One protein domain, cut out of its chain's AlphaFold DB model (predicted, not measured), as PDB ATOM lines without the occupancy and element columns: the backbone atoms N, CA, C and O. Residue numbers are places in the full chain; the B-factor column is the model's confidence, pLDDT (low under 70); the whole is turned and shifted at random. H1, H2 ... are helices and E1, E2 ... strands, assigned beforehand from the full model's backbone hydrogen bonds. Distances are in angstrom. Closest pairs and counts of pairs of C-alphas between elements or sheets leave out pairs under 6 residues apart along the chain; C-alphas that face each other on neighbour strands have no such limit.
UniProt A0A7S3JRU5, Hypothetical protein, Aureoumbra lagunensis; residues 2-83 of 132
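This is residues 2 to 83 of the 132 residues of the protein "Hypothetical protein" of Aureoumbra lagunensis (UniProt A0A7S3JRU5). With little regular structure, this domain is a small, twisted sheet of two hairpins, E1 with E2 and E3 with E4; H1 covers edge strand E2, and H2 sits off the sheet, between a short link from E4 and the long unnamed stretch of residues 72 to 83. The 82 printed residues run E1, E2, H1, E3, E4, H2; the antiparallel sheet's order is E2, E1, E3, E4. The class is mixed, with 31 residues in named elements; the whole is compact, radius of gyration of the C-alphas 12.6 A, spans 33 by 32 by 23 A.

E1, residues 15 to 19, and E3, residues 46 to 51, are antiparallel neighbours at 144 degrees, with N 16 and O 50 within hydrogen-bond range at 2.9 A. E2, residues 22 to 24, forms a hairpin with E1, with N 17 and O 24 2.7 A apart; E4, residues 57 to 61, forms one with E3, with N 47 and O 60 2.8 A apart. H1, residues 27 to 34, is on the sheet over E2, its height 9.2 A; their closest C-alphas, of Tyr 24 and Tyr 30, are 6.0 A apart. E2, H1 and E3 make a split strand-helix-strand unit, two strands running the same way with E1 between, its crossover right-handed. Every O i to N i+4 pair of H1 is within range; H2, residues 68 to 71, is too short for one and is not on the sheet.

E1 spans 13.0 A from C-alpha 15 at (-45.603, 5.814, -17.384), E3 15.6 A, E4 13.5 A and H1 10.4 A. H2 ends at C-alpha 71, (-40.640, 12.516, -23.949).

The C-alphas farthest apart, of Lys 2 and Gly 66, are 35.2 A apart. The printed part has no cut; H1 to E3 is a long link. Residues 2 to 6, 40 to 43, 64 to 70 and 81 to 83 have pLDDT under 70.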
ATOM      1  N   LYS A   2     -56.008  -7.242 -11.484       43.00
ATOM      2  CA  LYS A   2     -55.099  -6.138 -11.123       43.00
ATOM      3  C   LYS A   2     -55.834  -4.827 -11.402       43.00
ATOM      4  O   LYS A   2     -55.998  -4.464 -12.560       43.00
ATOM      5  N   SER A   3     -56.333  -4.180 -10.353       41.03
ATOM      6  CA  SER A   3     -56.871  -2.822 -10.436       41.03
ATOM      7  C   SER A   3     -55.747  -1.910 -10.922       41.03
ATOM      8  O   SER A   3     -54.781  -1.707 -10.188       41.03
ATOM      9  N   GLN A   4     -55.839  -1.397 -12.151       54.81
ATOM     10  CA  GLN A   4     -55.054  -0.233 -12.561       54.81
ATOM     11  C   GLN A   4     -55.446   0.897 -11.610       54.81
ATOM     12  O   GLN A   4     -56.538   1.445 -11.715       54.81
ATOM     13  N   ARG A   5     -54.608   1.187 -10.613       57.56
ATOM     14  CA  ARG A   5     -54.763   2.419  -9.845       57.56
ATOM     15  C   ARG A   5     -54.219   3.517 -10.740       57.56
ATOM     16  O   ARG A   5     -53.029   3.531 -11.026       57.56
ATOM     17  N   MET A   6     -55.107   4.349 -11.263       69.12
ATOM     18  CA  MET A   6     -54.700   5.596 -11.895       69.12
ATOM     19  C   MET A   6     -54.135   6.516 -10.806       69.12
ATOM     20  O   MET A   6     -54.666   6.513  -9.690       69.12
ATOM     21  N   CYS A   7     -53.063   7.262 -11.098       75.44
ATOM     22  CA  CYS A   7     -52.610   8.323 -10.195       75.44
ATOM     23  C   CYS A   7     -53.768   9.300  -9.979       75.44
ATOM     24  O   CYS A   7     -54.473   9.663 -10.922       75.44
ATOM     25  N   LYS A   8     -53.982   9.685  -8.719       73.69
ATOM     26  CA  LYS A   8     -55.007  10.667  -8.351       73.69
ATOM     27  C   LYS A   8     -54.607  12.080  -8.779       73.69
ATOM     28  O   LYS A   8     -55.478  12.885  -9.069       73.69
ATOM     29  N   HIS A   9     -53.302  12.335  -8.834       72.75
ATOM     30  CA  HIS A   9     -52.691  13.636  -9.110       72.75
ATOM     31  C   HIS A   9     -52.525  13.902 -10.614       72.75
ATOM     32  O   HIS A   9     -52.861  14.966 -11.112       72.75
ATOM     33  N   ILE A  10     -52.098  12.894 -11.382       76.69
ATOM     34  CA  ILE A  10     -51.942  12.942 -12.841       76.69
ATOM     35  C   ILE A  10     -52.731  11.784 -13.453       76.69
ATOM     36  O   ILE A  10     -52.213  10.688 -13.685       76.69
ATOM     37  N   ILE A  11     -54.003  12.049 -13.747       72.62
ATOM     38  CA  ILE A  11     -54.946  11.070 -14.315       72.62
ATOM     39  C   ILE A  11     -54.396  10.483 -15.628       72.62
ATOM     40  O   ILE A  11     -54.504   9.283 -15.878       72.62
ATOM     41  N   ASN A  12     -53.720  11.307 -16.431       73.81
ATOM     42  CA  ASN A  12     -53.202  10.923 -17.745       73.81
ATOM     43  C   ASN A  12     -51.770  10.365 -17.730       73.81
ATOM     44  O   ASN A  12     -51.195  10.183 -18.804       73.81
ATOM     45  N   ALA A  13     -51.191  10.062 -16.561       81.19
ATOM     46  CA  ALA A  13     -49.836   9.520 -16.463       81.19
ATOM     47  C   ALA A  13     -49.718   8.194 -17.231       81.19
ATOM     48  O   ALA A  13     -50.325   7.187 -16.847       81.19
ATOM     49  N   GLN A  14     -48.922   8.185 -18.305       83.62
ATOM     50  CA  GLN A  14     -48.758   7.028 -19.196       83.62
ATOM     51  C   GLN A  14     -47.583   6.126 -18.818       83.62
ATOM     52  O   GLN A  14     -47.394   5.065 -19.420       83.62
ATOM     53  N   VAL A  15     -46.792   6.531 -17.831       85.94
ATOM     54  CA  VAL A  15     -45.603   5.814 -17.384       85.94
ATOM     55  C   VAL A  15     -45.587   5.760 -15.866       85.94
ATOM     56  O   VAL A  15     -46.037   6.693 -15.207       85.94
ATOM     57  N   SER A  16     -45.085   4.654 -15.332       89.00
ATOM     58  CA  SER A  16     -44.780   4.502 -13.913       89.00
ATOM     59  C   SER A  16     -43.263   4.519 -13.718       89.00
ATOM     60  O   SER A  16     -42.527   3.906 -14.488       89.00
ATOM     61  N   LEU A  17     -42.803   5.220 -12.694       87.56
ATOM     62  CA  LEU A  17     -41.420   5.325 -12.243       87.56
ATOM     63  C   LEU A  17     -41.165   4.295 -11.145       87.56
ATOM     64  O   LEU A  17     -42.029   4.073 -10.298       87.56
ATOM     65  N   ASN A  18     -39.983   3.687 -11.124       88.56
ATOM     66  CA  ASN A  18     -39.552   2.843 -10.017       88.56
ATOM     67  C   ASN A  18     -38.498   3.566  -9.179       88.56
ATOM     68  O   ASN A  18     -37.404   3.853  -9.660       88.56
ATOM     69  N   LEU A  19     -38.828   3.817  -7.915       85.06
ATOM     70  CA  LEU A  19     -37.924   4.398  -6.932       85.06
ATOM     71  C   LEU A  19     -37.754   3.392  -5.796       85.06
ATOM     72  O   LEU A  19     -38.733   2.976  -5.174       85.06
ATOM     73  N   ASN A  20     -36.514   2.972  -5.539       83.19
ATOM     74  CA  ASN A  20     -36.165   2.035  -4.463       83.19
ATOM     75  C   ASN A  20     -36.994   0.732  -4.463       83.19
ATOM     76  O   ASN A  20     -37.346   0.199  -3.412       83.19
ATOM     77  N   GLY A  21     -37.326   0.212  -5.650       83.06
ATOM     78  CA  GLY A  21     -38.077  -1.038  -5.817       83.06
ATOM     79  C   GLY A  21     -39.599  -0.886  -5.737       83.06
ATOM     80  O   GLY A  21     -40.313  -1.884  -5.868       83.06
ATOM     81  N   LYS A  22     -40.114   0.334  -5.551       86.81
ATOM     82  CA  LYS A  22     -41.548   0.643  -5.511       86.81
ATOM     83  C   LYS A  22     -41.954   1.462  -6.736       86.81
ATOM     84  O   LYS A  22     -41.215   2.330  -7.192       86.81
ATOM     85  N   TRP A  23     -43.141   1.173  -7.267       87.31
ATOM     86  CA  TRP A  23     -43.675   1.831  -8.460       87.31
ATOM     87  C   TRP A  23     -44.596   2.989  -8.094       87.31
ATOM     88  O   TRP A  23     -45.547   2.811  -7.332       87.31
ATOM     89  N   TYR A  24     -44.345   4.137  -8.711       88.06
ATOM     90  CA  TYR A  24     -45.083   5.376  -8.530       88.06
ATOM     91  C   TYR A  24     -45.438   5.958  -9.890       88.06
ATOM     92  O   TYR A  24     -44.671   5.858 -10.838       88.06
ATOM     93  N   ASP A  25     -46.595   6.584 -10.000       85.19
ATOM     94  CA  ASP A  25     -47.049   7.170 -11.264       85.19
ATOM     95  C   ASP A  25     -46.701   8.661 -11.393       85.19
ATOM     96  O   ASP A  25     -46.740   9.217 -12.486       85.19
ATOM     97  N   CYS A  26     -46.414   9.320 -10.273       81.75
ATOM     98  CA  CYS A  26     -46.285  10.767 -10.157       81.75
ATOM     99  C   CYS A  26     -45.531  11.098  -8.852       81.75
ATOM    100  O   CYS A  26     -45.507  10.284  -7.923       81.75
ATOM    101  N   HIS A  27     -44.909  12.277  -8.778       80.06
ATOM    102  CA  HIS A  27     -44.104  12.692  -7.622       80.06
ATOM    103  C   HIS A  27     -44.913  12.846  -6.320       80.06
ATOM    104  O   HIS A  27     -44.437  12.480  -5.251       80.06
ATOM    105  N   GLU A  28     -46.169  13.279  -6.410       81.88
ATOM    106  CA  GLU A  28     -47.086  13.386  -5.273       81.88
ATOM    107  C   GLU A  28     -47.462  12.009  -4.721       81.88
ATOM    108  O   GLU A  28     -47.467  11.817  -3.511       81.88
ATOM    109  N   CYS A  29     -47.664  11.000  -5.579       84.06
ATOM    110  CA  CYS A  29     -47.848   9.618  -5.117       84.06
ATOM    111  C   CYS A  29     -46.619   9.083  -4.368       84.06
ATOM    112  O   CYS A  29     -46.771   8.263  -3.465       84.06
ATOM    113  N   TYR A  30     -45.409   9.506  -4.745       85.06
ATOM    114  CA  TYR A  30     -44.202   9.189  -3.983       85.06
ATOM    115  C   TYR A  30     -44.207   9.915  -2.631       85.06
ATOM    116  O   TYR A  30     -44.009   9.275  -1.600       85.06
ATOM    117  N   PHE A  31     -44.511  11.215  -2.622       84.75
ATOM    118  CA  PHE A  31     -44.567  12.024  -1.406       84.75
ATOM    119  C   PHE A  31     -45.601  11.503  -0.397       84.75
ATOM    120  O   PHE A  31     -45.293  11.382   0.783       84.75
ATOM    121  N   GLU A  32     -46.794  11.110  -0.847       85.06
ATOM    122  CA  GLU A  32     -47.839  10.537   0.015       85.06
ATOM    123  C   GLU A  32     -47.419   9.214   0.674       85.06
ATOM    124  O   GLU A  32     -47.861   8.906   1.781       85.06
ATOM    125  N   LEU A  33     -46.601   8.411  -0.011       83.56
ATOM    126  CA  LEU A  33     -46.221   7.074   0.449       83.56
ATOM    127  C   LEU A  33     -44.922   7.061   1.261       83.56
ATOM    128  O   LEU A  33     -44.816   6.284   2.208       83.56
ATOM    129  N   GLU A  34     -43.943   7.889   0.899       82.31
ATOM    130  CA  GLU A  34     -42.635   7.948   1.565       82.31
ATOM    131  C   GLU A  34     -42.517   9.128   2.543       82.31
ATOM    132  O   GLU A  34     -41.637   9.123   3.404       82.31
ATOM    133  N   GLY A  35     -43.389  10.138   2.442       79.44
ATOM    134  CA  GLY A  35     -43.394  11.317   3.318       79.44
ATOM    135  C   GLY A  35     -42.175  12.228   3.158       79.44
ATOM    136  O   GLY A  35     -41.905  13.051   4.031       79.44
ATOM    137  N   LYS A  36     -41.404  12.060   2.077       80.75
ATOM    138  CA  LYS A  36     -40.184  12.817   1.780       80.75
ATOM    139  C   LYS A  36     -40.283  13.437   0.398       80.75
ATOM    140  O   LYS A  36     -40.793  12.806  -0.528       80.75
ATOM    141  N   ALA A  37     -39.777  14.657   0.261       76.75
ATOM    142  CA  ALA A  37     -39.618  15.274  -1.046       76.75
ATOM    143  C   ALA A  37     -38.592  14.482  -1.868       76.75
ATOM    144  O   ALA A  37     -37.618  13.957  -1.328       76.75
ATOM    145  N   LEU A  38     -38.835  14.366  -3.172       75.50
ATOM    146  CA  LEU A  38     -37.891  13.737  -4.086       75.50
ATOM    147  C   LEU A  38     -36.765  14.738  -4.376       75.50
ATOM    148  O   LEU A  38     -36.911  15.611  -5.230       75.50
ATOM    149  N   GLU A  39     -35.664  14.645  -3.638       72.88
ATOM    150  CA  GLU A  39     -34.496  15.484  -3.895       72.88
ATOM    151  C   GLU A  39     -33.746  14.984  -5.134       72.88
ATOM    152  O   GLU A  39     -33.555  13.782  -5.323       72.88
ATOM    153  N   LEU A  40     -33.271  15.909  -5.979       66.94
ATOM    154  CA  LEU A  40     -32.490  15.555  -7.172       66.94
ATOM    155  C   LEU A  40     -31.219  14.759  -6.824       66.94
ATOM    156  O   LEU A  40     -30.744  13.991  -7.654       66.94
ATOM    157  N   GLY A  41     -30.675  14.938  -5.615       64.75
ATOM    158  CA  GLY A  41     -29.487  14.226  -5.137       64.75
ATOM    159  C   GLY A  41     -29.731  12.754  -4.786       64.75
ATOM    160  O   GLY A  41     -28.827  11.940  -4.952       64.75
ATOM    161  N   ASP A  42     -30.948  12.406  -4.365       68.31
ATOM    162  CA  ASP A  42     -31.327  11.034  -3.993       68.31
ATOM    163  C   ASP A  42     -31.744  10.190  -5.204       68.31
ATOM    164  O   ASP A  42     -31.939   8.973  -5.113       68.31
ATOM    165  N   LEU A  43     -31.901  10.836  -6.358       69.69
ATOM    166  CA  LEU A  43     -32.357  10.190  -7.566       69.69
ATOM    167  C   LEU A  43     -31.208   9.410  -8.216       69.69
ATOM    168  O   LEU A  43     -30.140   9.975  -8.475       69.69
ATOM    169  N   PRO A  44     -31.393   8.115  -8.529       73.69
ATOM    170  CA  PRO A  44     -30.366   7.384  -9.243       73.69
ATOM    171  C   PRO A  44     -30.166   8.020 -10.621       73.69
ATOM    172  O   PRO A  44     -31.115   8.477 -11.257       73.69
ATOM    173  N   THR A  45     -28.925   7.981 -11.110       79.44
ATOM    174  CA  THR A  45     -28.549   8.431 -12.462       79.44
ATOM    175  C   THR A  45     -29.518   7.945 -13.523       79.44
ATOM    176  O   THR A  45     -29.834   8.658 -14.462       79.44
ATOM    177  N   SER A  46     -29.990   6.714 -13.367       80.56
ATOM    178  CA  SER A  46     -30.916   6.095 -14.290       80.56
ATOM    179  C   SER A  46     -32.064   5.460 -13.523       80.56
ATOM    180  O   SER A  46     -31.854   4.705 -12.572       80.56
ATOM    181  N   ILE A  47     -33.283   5.792 -13.933       85.06
ATOM    182  CA  ILE A  47     -34.515   5.329 -13.303       85.06
ATOM    183  C   ILE A  47     -35.163   4.272 -14.199       85.06
ATOM    184  O   ILE A  47     -35.338   4.506 -15.401       85.06
ATOM    185  N   PRO A  48     -35.571   3.118 -13.645       89.12
ATOM    186  CA  PRO A  48     -36.433   2.187 -14.349       89.12
ATOM    187  C   PRO A  48     -37.843   2.772 -14.480       89.12
ATOM    188  O   PRO A  48     -38.477   3.150 -13.494       89.12
ATOM    189  N   MET A  49     -38.357   2.790 -15.698       88.69
ATOM    190  CA  MET A  49     -39.690   3.259 -16.049       88.69
ATOM    191  C   MET A  49     -40.484   2.132 -16.718       88.69
ATOM    192  O   MET A  49     -39.928   1.286 -17.417       88.69
ATOM    193  N   ALA A  50     -41.801   2.118 -16.529       89.81
ATOM    194  CA  ALA A  50     -42.708   1.157 -17.149       89.81
ATOM    195  C   ALA A  50     -43.799   1.885 -17.935       89.81
ATOM    196  O   ALA A  50     -44.601   2.629 -17.370       89.81
ATOM    197  N   CYS A  51     -43.863   1.652 -19.247       88.81
ATOM    198  CA  CYS A  51     -44.894   2.251 -20.092       88.81
ATOM    199  C   CYS A  51     -46.231   1.523 -19.916       88.81
ATOM    200  O   CYS A  51     -46.309   0.310 -20.095       88.81
ATOM    201  N   LYS A  52     -47.319   2.246 -19.642       85.00
ATOM    202  CA  LYS A  52     -48.652   1.647 -19.455       85.00
ATOM    203  C   LYS A  52     -49.284   1.155 -20.760       85.00
ATOM    204  O   LYS A  52     -50.103   0.237 -20.715       85.00
ATOM    205  N   LYS A  53     -48.873   1.710 -21.910       83.31
ATOM    206  CA  LYS A  53     -49.359   1.314 -23.244       83.31
ATOM    207  C   LYS A  53     -48.773  -0.024 -23.696       83.31
ATOM    208  O   LYS A  53     -49.523  -0.940 -24.010       83.31
ATOM    209  N   CYS A  54     -47.444  -0.153 -23.713       86.56
ATOM    210  CA  CYS A  54     -46.771  -1.372 -24.185       86.56
ATOM    211  C   CYS A  54     -46.371  -2.342 -23.062       86.56
ATOM    212  O   CYS A  54     -45.988  -3.471 -23.353       86.56
ATOM    213  N   ARG A  55     -46.461  -1.922 -21.790       83.50
ATOM    214  CA  ARG A  55     -46.063  -2.688 -20.592       83.50
ATOM    215  C   ARG A  55     -44.592  -3.117 -20.569       83.50
ATOM    216  O   ARG A  55     -44.228  -3.969 -19.765       83.50
ATOM    217  N   GLN A  56     -43.761  -2.514 -21.417       86.50
ATOM    218  CA  GLN A  56     -42.321  -2.741 -21.431       86.50
ATOM    219  C   GLN A  56     -41.636  -1.860 -20.389       86.50
ATOM    220  O   GLN A  56     -42.011  -0.693 -20.203       86.50
ATOM    221  N   LEU A  57     -40.641  -2.441 -19.719       88.75
ATOM    222  CA  LEU A  57     -39.738  -1.728 -18.828       88.75
ATOM    223  C   LEU A  57     -38.563  -1.197 -19.641       88.75
ATOM    224  O   LEU A  57     -37.978  -1.925 -20.438       88.75
ATOM    225  N   PHE A  58     -38.206   0.054 -19.398       87.38
ATOM    226  CA  PHE A  58     -37.042   0.702 -19.984       87.38
ATOM    227  C   PHE A  58     -36.357   1.555 -18.921       87.38
ATOM    228  O   PHE A  58     -36.950   1.884 -17.897       87.38
ATOM    229  N   GLN A  59     -35.096   1.897 -19.141       86.38
ATOM    230  CA  GLN A  59     -34.299   2.660 -18.189       86.38
ATOM    231  C   GLN A  59     -33.981   4.017 -18.803       86.38
ATOM    232  O   GLN A  59     -33.473   4.086 -19.921       86.38
ATOM    233  N   LYS A  60     -34.319   5.089 -18.087       80.62
ATOM    234  CA  LYS A  60     -34.092   6.464 -18.532       80.62
ATOM    235  C   LYS A  60     -32.997   7.093 -17.683       80.62
ATOM    236  O   LYS A  60     -33.086   7.068 -16.459       80.62
ATOM    237  N   ASP A  61     -31.969   7.629 -18.334       80.44
ATOM    238  CA  ASP A  61     -30.950   8.444 -17.674       80.44
ATOM    239  C   ASP A  61     -31.519   9.843 -17.394       80.44
ATOM    240  O   ASP A  61     -32.018  10.506 -18.307       80.44
ATOM    241  N   MET A  62     -31.469  10.252 -16.126       73.31
ATOM    242  CA  MET A  62     -31.985  11.520 -15.610       73.31
ATOM    243  C   MET A  62     -30.939  12.647 -15.671       73.31
ATOM    244  O   MET A  62     -31.223  13.775 -15.287       73.31
ATOM    245  N   ARG A  63     -29.704  12.370 -16.108       70.00
ATOM    246  CA  ARG A  63     -28.659  13.397 -16.291       70.00
ATOM    247  C   ARG A  63     -28.681  14.007 -17.685       70.00
ATOM    248  O   ARG A  63     -28.167  15.103 -17.887       70.00
ATOM    249  N   ILE A  64     -29.264  13.291 -18.640       61.97
ATOM    250  CA  ILE A  64     -29.386  13.700 -20.035       61.97
ATOM    251  C   ILE A  64     -30.868  13.996 -20.275       61.97
ATOM    252  O   ILE A  64     -31.628  13.136 -20.719       61.97
ATOM    253  N   PHE A  65     -31.284  15.201 -19.896       54.50
ATOM    254  CA  PHE A  65     -32.578  15.770 -20.260       54.50
ATOM    255  C   PHE A  65     -32.321  16.856 -21.296       54.50
ATOM    256  O   PHE A  65     -31.857  17.938 -20.940       54.50
ATOM    257  N   GLY A  66     -32.546  16.567 -22.580       51.50
ATOM    258  CA  GLY A  66     -32.244  17.573 -23.604       51.50
ATOM    259  C   GLY A  66     -32.660  17.278 -25.040       51.50
ATOM    260  O   GLY A  66     -32.621  18.203 -25.848       51.50
ATOM    261  N   THR A  67     -33.088  16.059 -25.376       49.38
ATOM    262  CA  THR A  67     -33.490  15.725 -26.751       49.38
ATOM    263  C   THR A  67     -34.976  15.378 -26.792       49.38
ATOM    264  O   THR A  67     -35.471  14.681 -25.913       49.38
ATOM    265  N   THR A  68     -35.691  15.841 -27.823       51.25
ATOM    266  CA  THR A  68     -37.130  15.614 -28.096       51.25
ATOM    267  C   THR A  68     -37.574  14.145 -27.958       51.25
ATOM    268  O   THR A  68     -38.740  13.853 -27.695       51.25
ATOM    269  N   ASP A  69     -36.635  13.213 -28.086       56.78
ATOM    270  CA  ASP A  69     -36.823  11.764 -27.993       56.78
ATOM    271  C   ASP A  69     -37.123  11.293 -26.554       56.78
ATOM    272  O   ASP A  69     -37.733  10.241 -26.347       56.78
ATOM    273  N   ASP A  70     -36.755  12.103 -25.557       63.53
ATOM    274  CA  ASP A  70     -36.861  11.800 -24.128       63.53
ATOM    275  C   ASP A  70     -38.281  11.918 -23.566       63.53
ATOM    276  O   ASP A  70     -38.525  11.510 -22.432       63.53
ATOM    277  N   GLU A  71     -39.227  12.454 -24.336       71.75
ATOM    278  CA  GLU A  71     -40.640  12.516 -23.949       71.75
ATOM    279  C   GLU A  71     -41.420  11.259 -24.342       71.75
ATOM    280  O   GLU A  71     -42.613  11.153 -24.037       71.75
ATOM    281  N   THR A  72     -40.787  10.318 -25.050       79.50
ATOM    282  CA  THR A  72     -41.470   9.178 -25.659       79.50
ATOM    283  C   THR A  72     -40.885   7.838 -25.247       79.50
ATOM    284  O   THR A  72     -39.702   7.674 -24.971       79.50
ATOM    285  N   CYS A  73     -41.744   6.823 -25.212       83.94
ATOM    286  CA  CYS A  73     -41.329   5.460 -24.934       83.94
ATOM    287  C   CYS A  73     -40.525   4.911 -26.121       83.94
ATOM    288  O   CYS A  73     -41.100   4.792 -27.208       83.94
ATOM    289  N   PRO A  74     -39.277   4.445 -25.913       83.44
ATOM    290  CA  PRO A  74     -38.418   3.956 -26.996       83.44
ATOM    291  C   PRO A  74     -38.984   2.711 -27.696       83.44
ATOM    292  O   PRO A  74     -38.606   2.391 -28.816       83.44
ATOM    293  N   HIS A  75     -39.920   2.005 -27.054       83.81
ATOM    294  CA  HIS A  75     -40.515   0.790 -27.605       83.81
ATOM    295  C   HIS A  75     -41.754   1.028 -28.472       83.81
ATOM    296  O   HIS A  75     -42.085   0.179 -29.292       83.81
ATOM    297  N   CYS A  76     -42.504   2.112 -28.255       85.38
ATOM    298  CA  CYS A  76     -43.802   2.303 -28.923       85.38
ATOM    299  C   CYS A  76     -44.118   3.748 -29.323       85.38
ATOM    300  O   CYS A  76     -45.230   4.011 -29.780       85.38
ATOM    301  N   GLY A  77     -43.192   4.685 -29.095       81.44
ATOM    302  CA  GLY A  77     -43.370   6.108 -29.391       81.44
ATOM    303  C   GLY A  77     -44.444   6.797 -28.541       81.44
ATOM    304  O   GLY A  77     -44.908   7.877 -28.887       81.44
ATOM    305  N   ASN A  78     -44.899   6.177 -27.447       82.31
ATOM    306  CA  ASN A  78     -45.930   6.764 -26.592       82.31
ATOM    307  C   ASN A  78     -45.365   7.912 -25.753       82.31
ATOM    308  O   ASN A  78     -44.375   7.693 -25.058       82.31
ATOM    309  N   ARG A  79     -46.019   9.078 -25.747       80.00
ATOM    310  CA  ARG A  79     -45.607  10.208 -24.900       80.00
ATOM    311  C   ARG A  79     -45.828   9.900 -23.417       80.00
ATOM    312  O   ARG A  79     -46.840   9.300 -23.051       80.00
ATOM    313  N   PHE A  80     -44.881  10.292 -22.568       71.62
ATOM    314  CA  PHE A  80     -44.899  10.017 -21.124       71.62
ATOM    315  C   PHE A  80     -46.000  10.777 -20.389       71.62
ATOM    316  O   PHE A  80     -46.648  10.230 -19.491       71.62
ATOM    317  N   MET A  81     -46.252  12.004 -20.831       67.81
ATOM    318  CA  MET A  81     -47.370  12.826 -20.405       67.81
ATOM    319  C   MET A  81     -48.202  13.175 -21.632       67.81
ATOM    320  O   MET A  81     -47.705  13.745 -22.603       67.81
ATOM    321  N   LEU A  82     -49.477  12.798 -21.595       66.56
ATOM    322  CA  LEU A  82     -50.462  13.364 -22.505       66.56
ATOM    323  C   LEU A  82     -51.025  14.619 -21.840       66.56
ATOM    324  O   LEU A  82     -51.259  14.579 -20.626       66.56
ATOM    325  N   PRO A  83     -51.259  15.710 -22.591       61.66
ATOM    326  CA  PRO A  83     -51.904  16.888 -22.032       61.66
ATOM    327  C   PRO A  83     -53.210  16.467 -21.350       61.66
ATOM    328  O   PRO A  83     -53.994  15.680 -21.892       61.66
TER     329      PRO A  83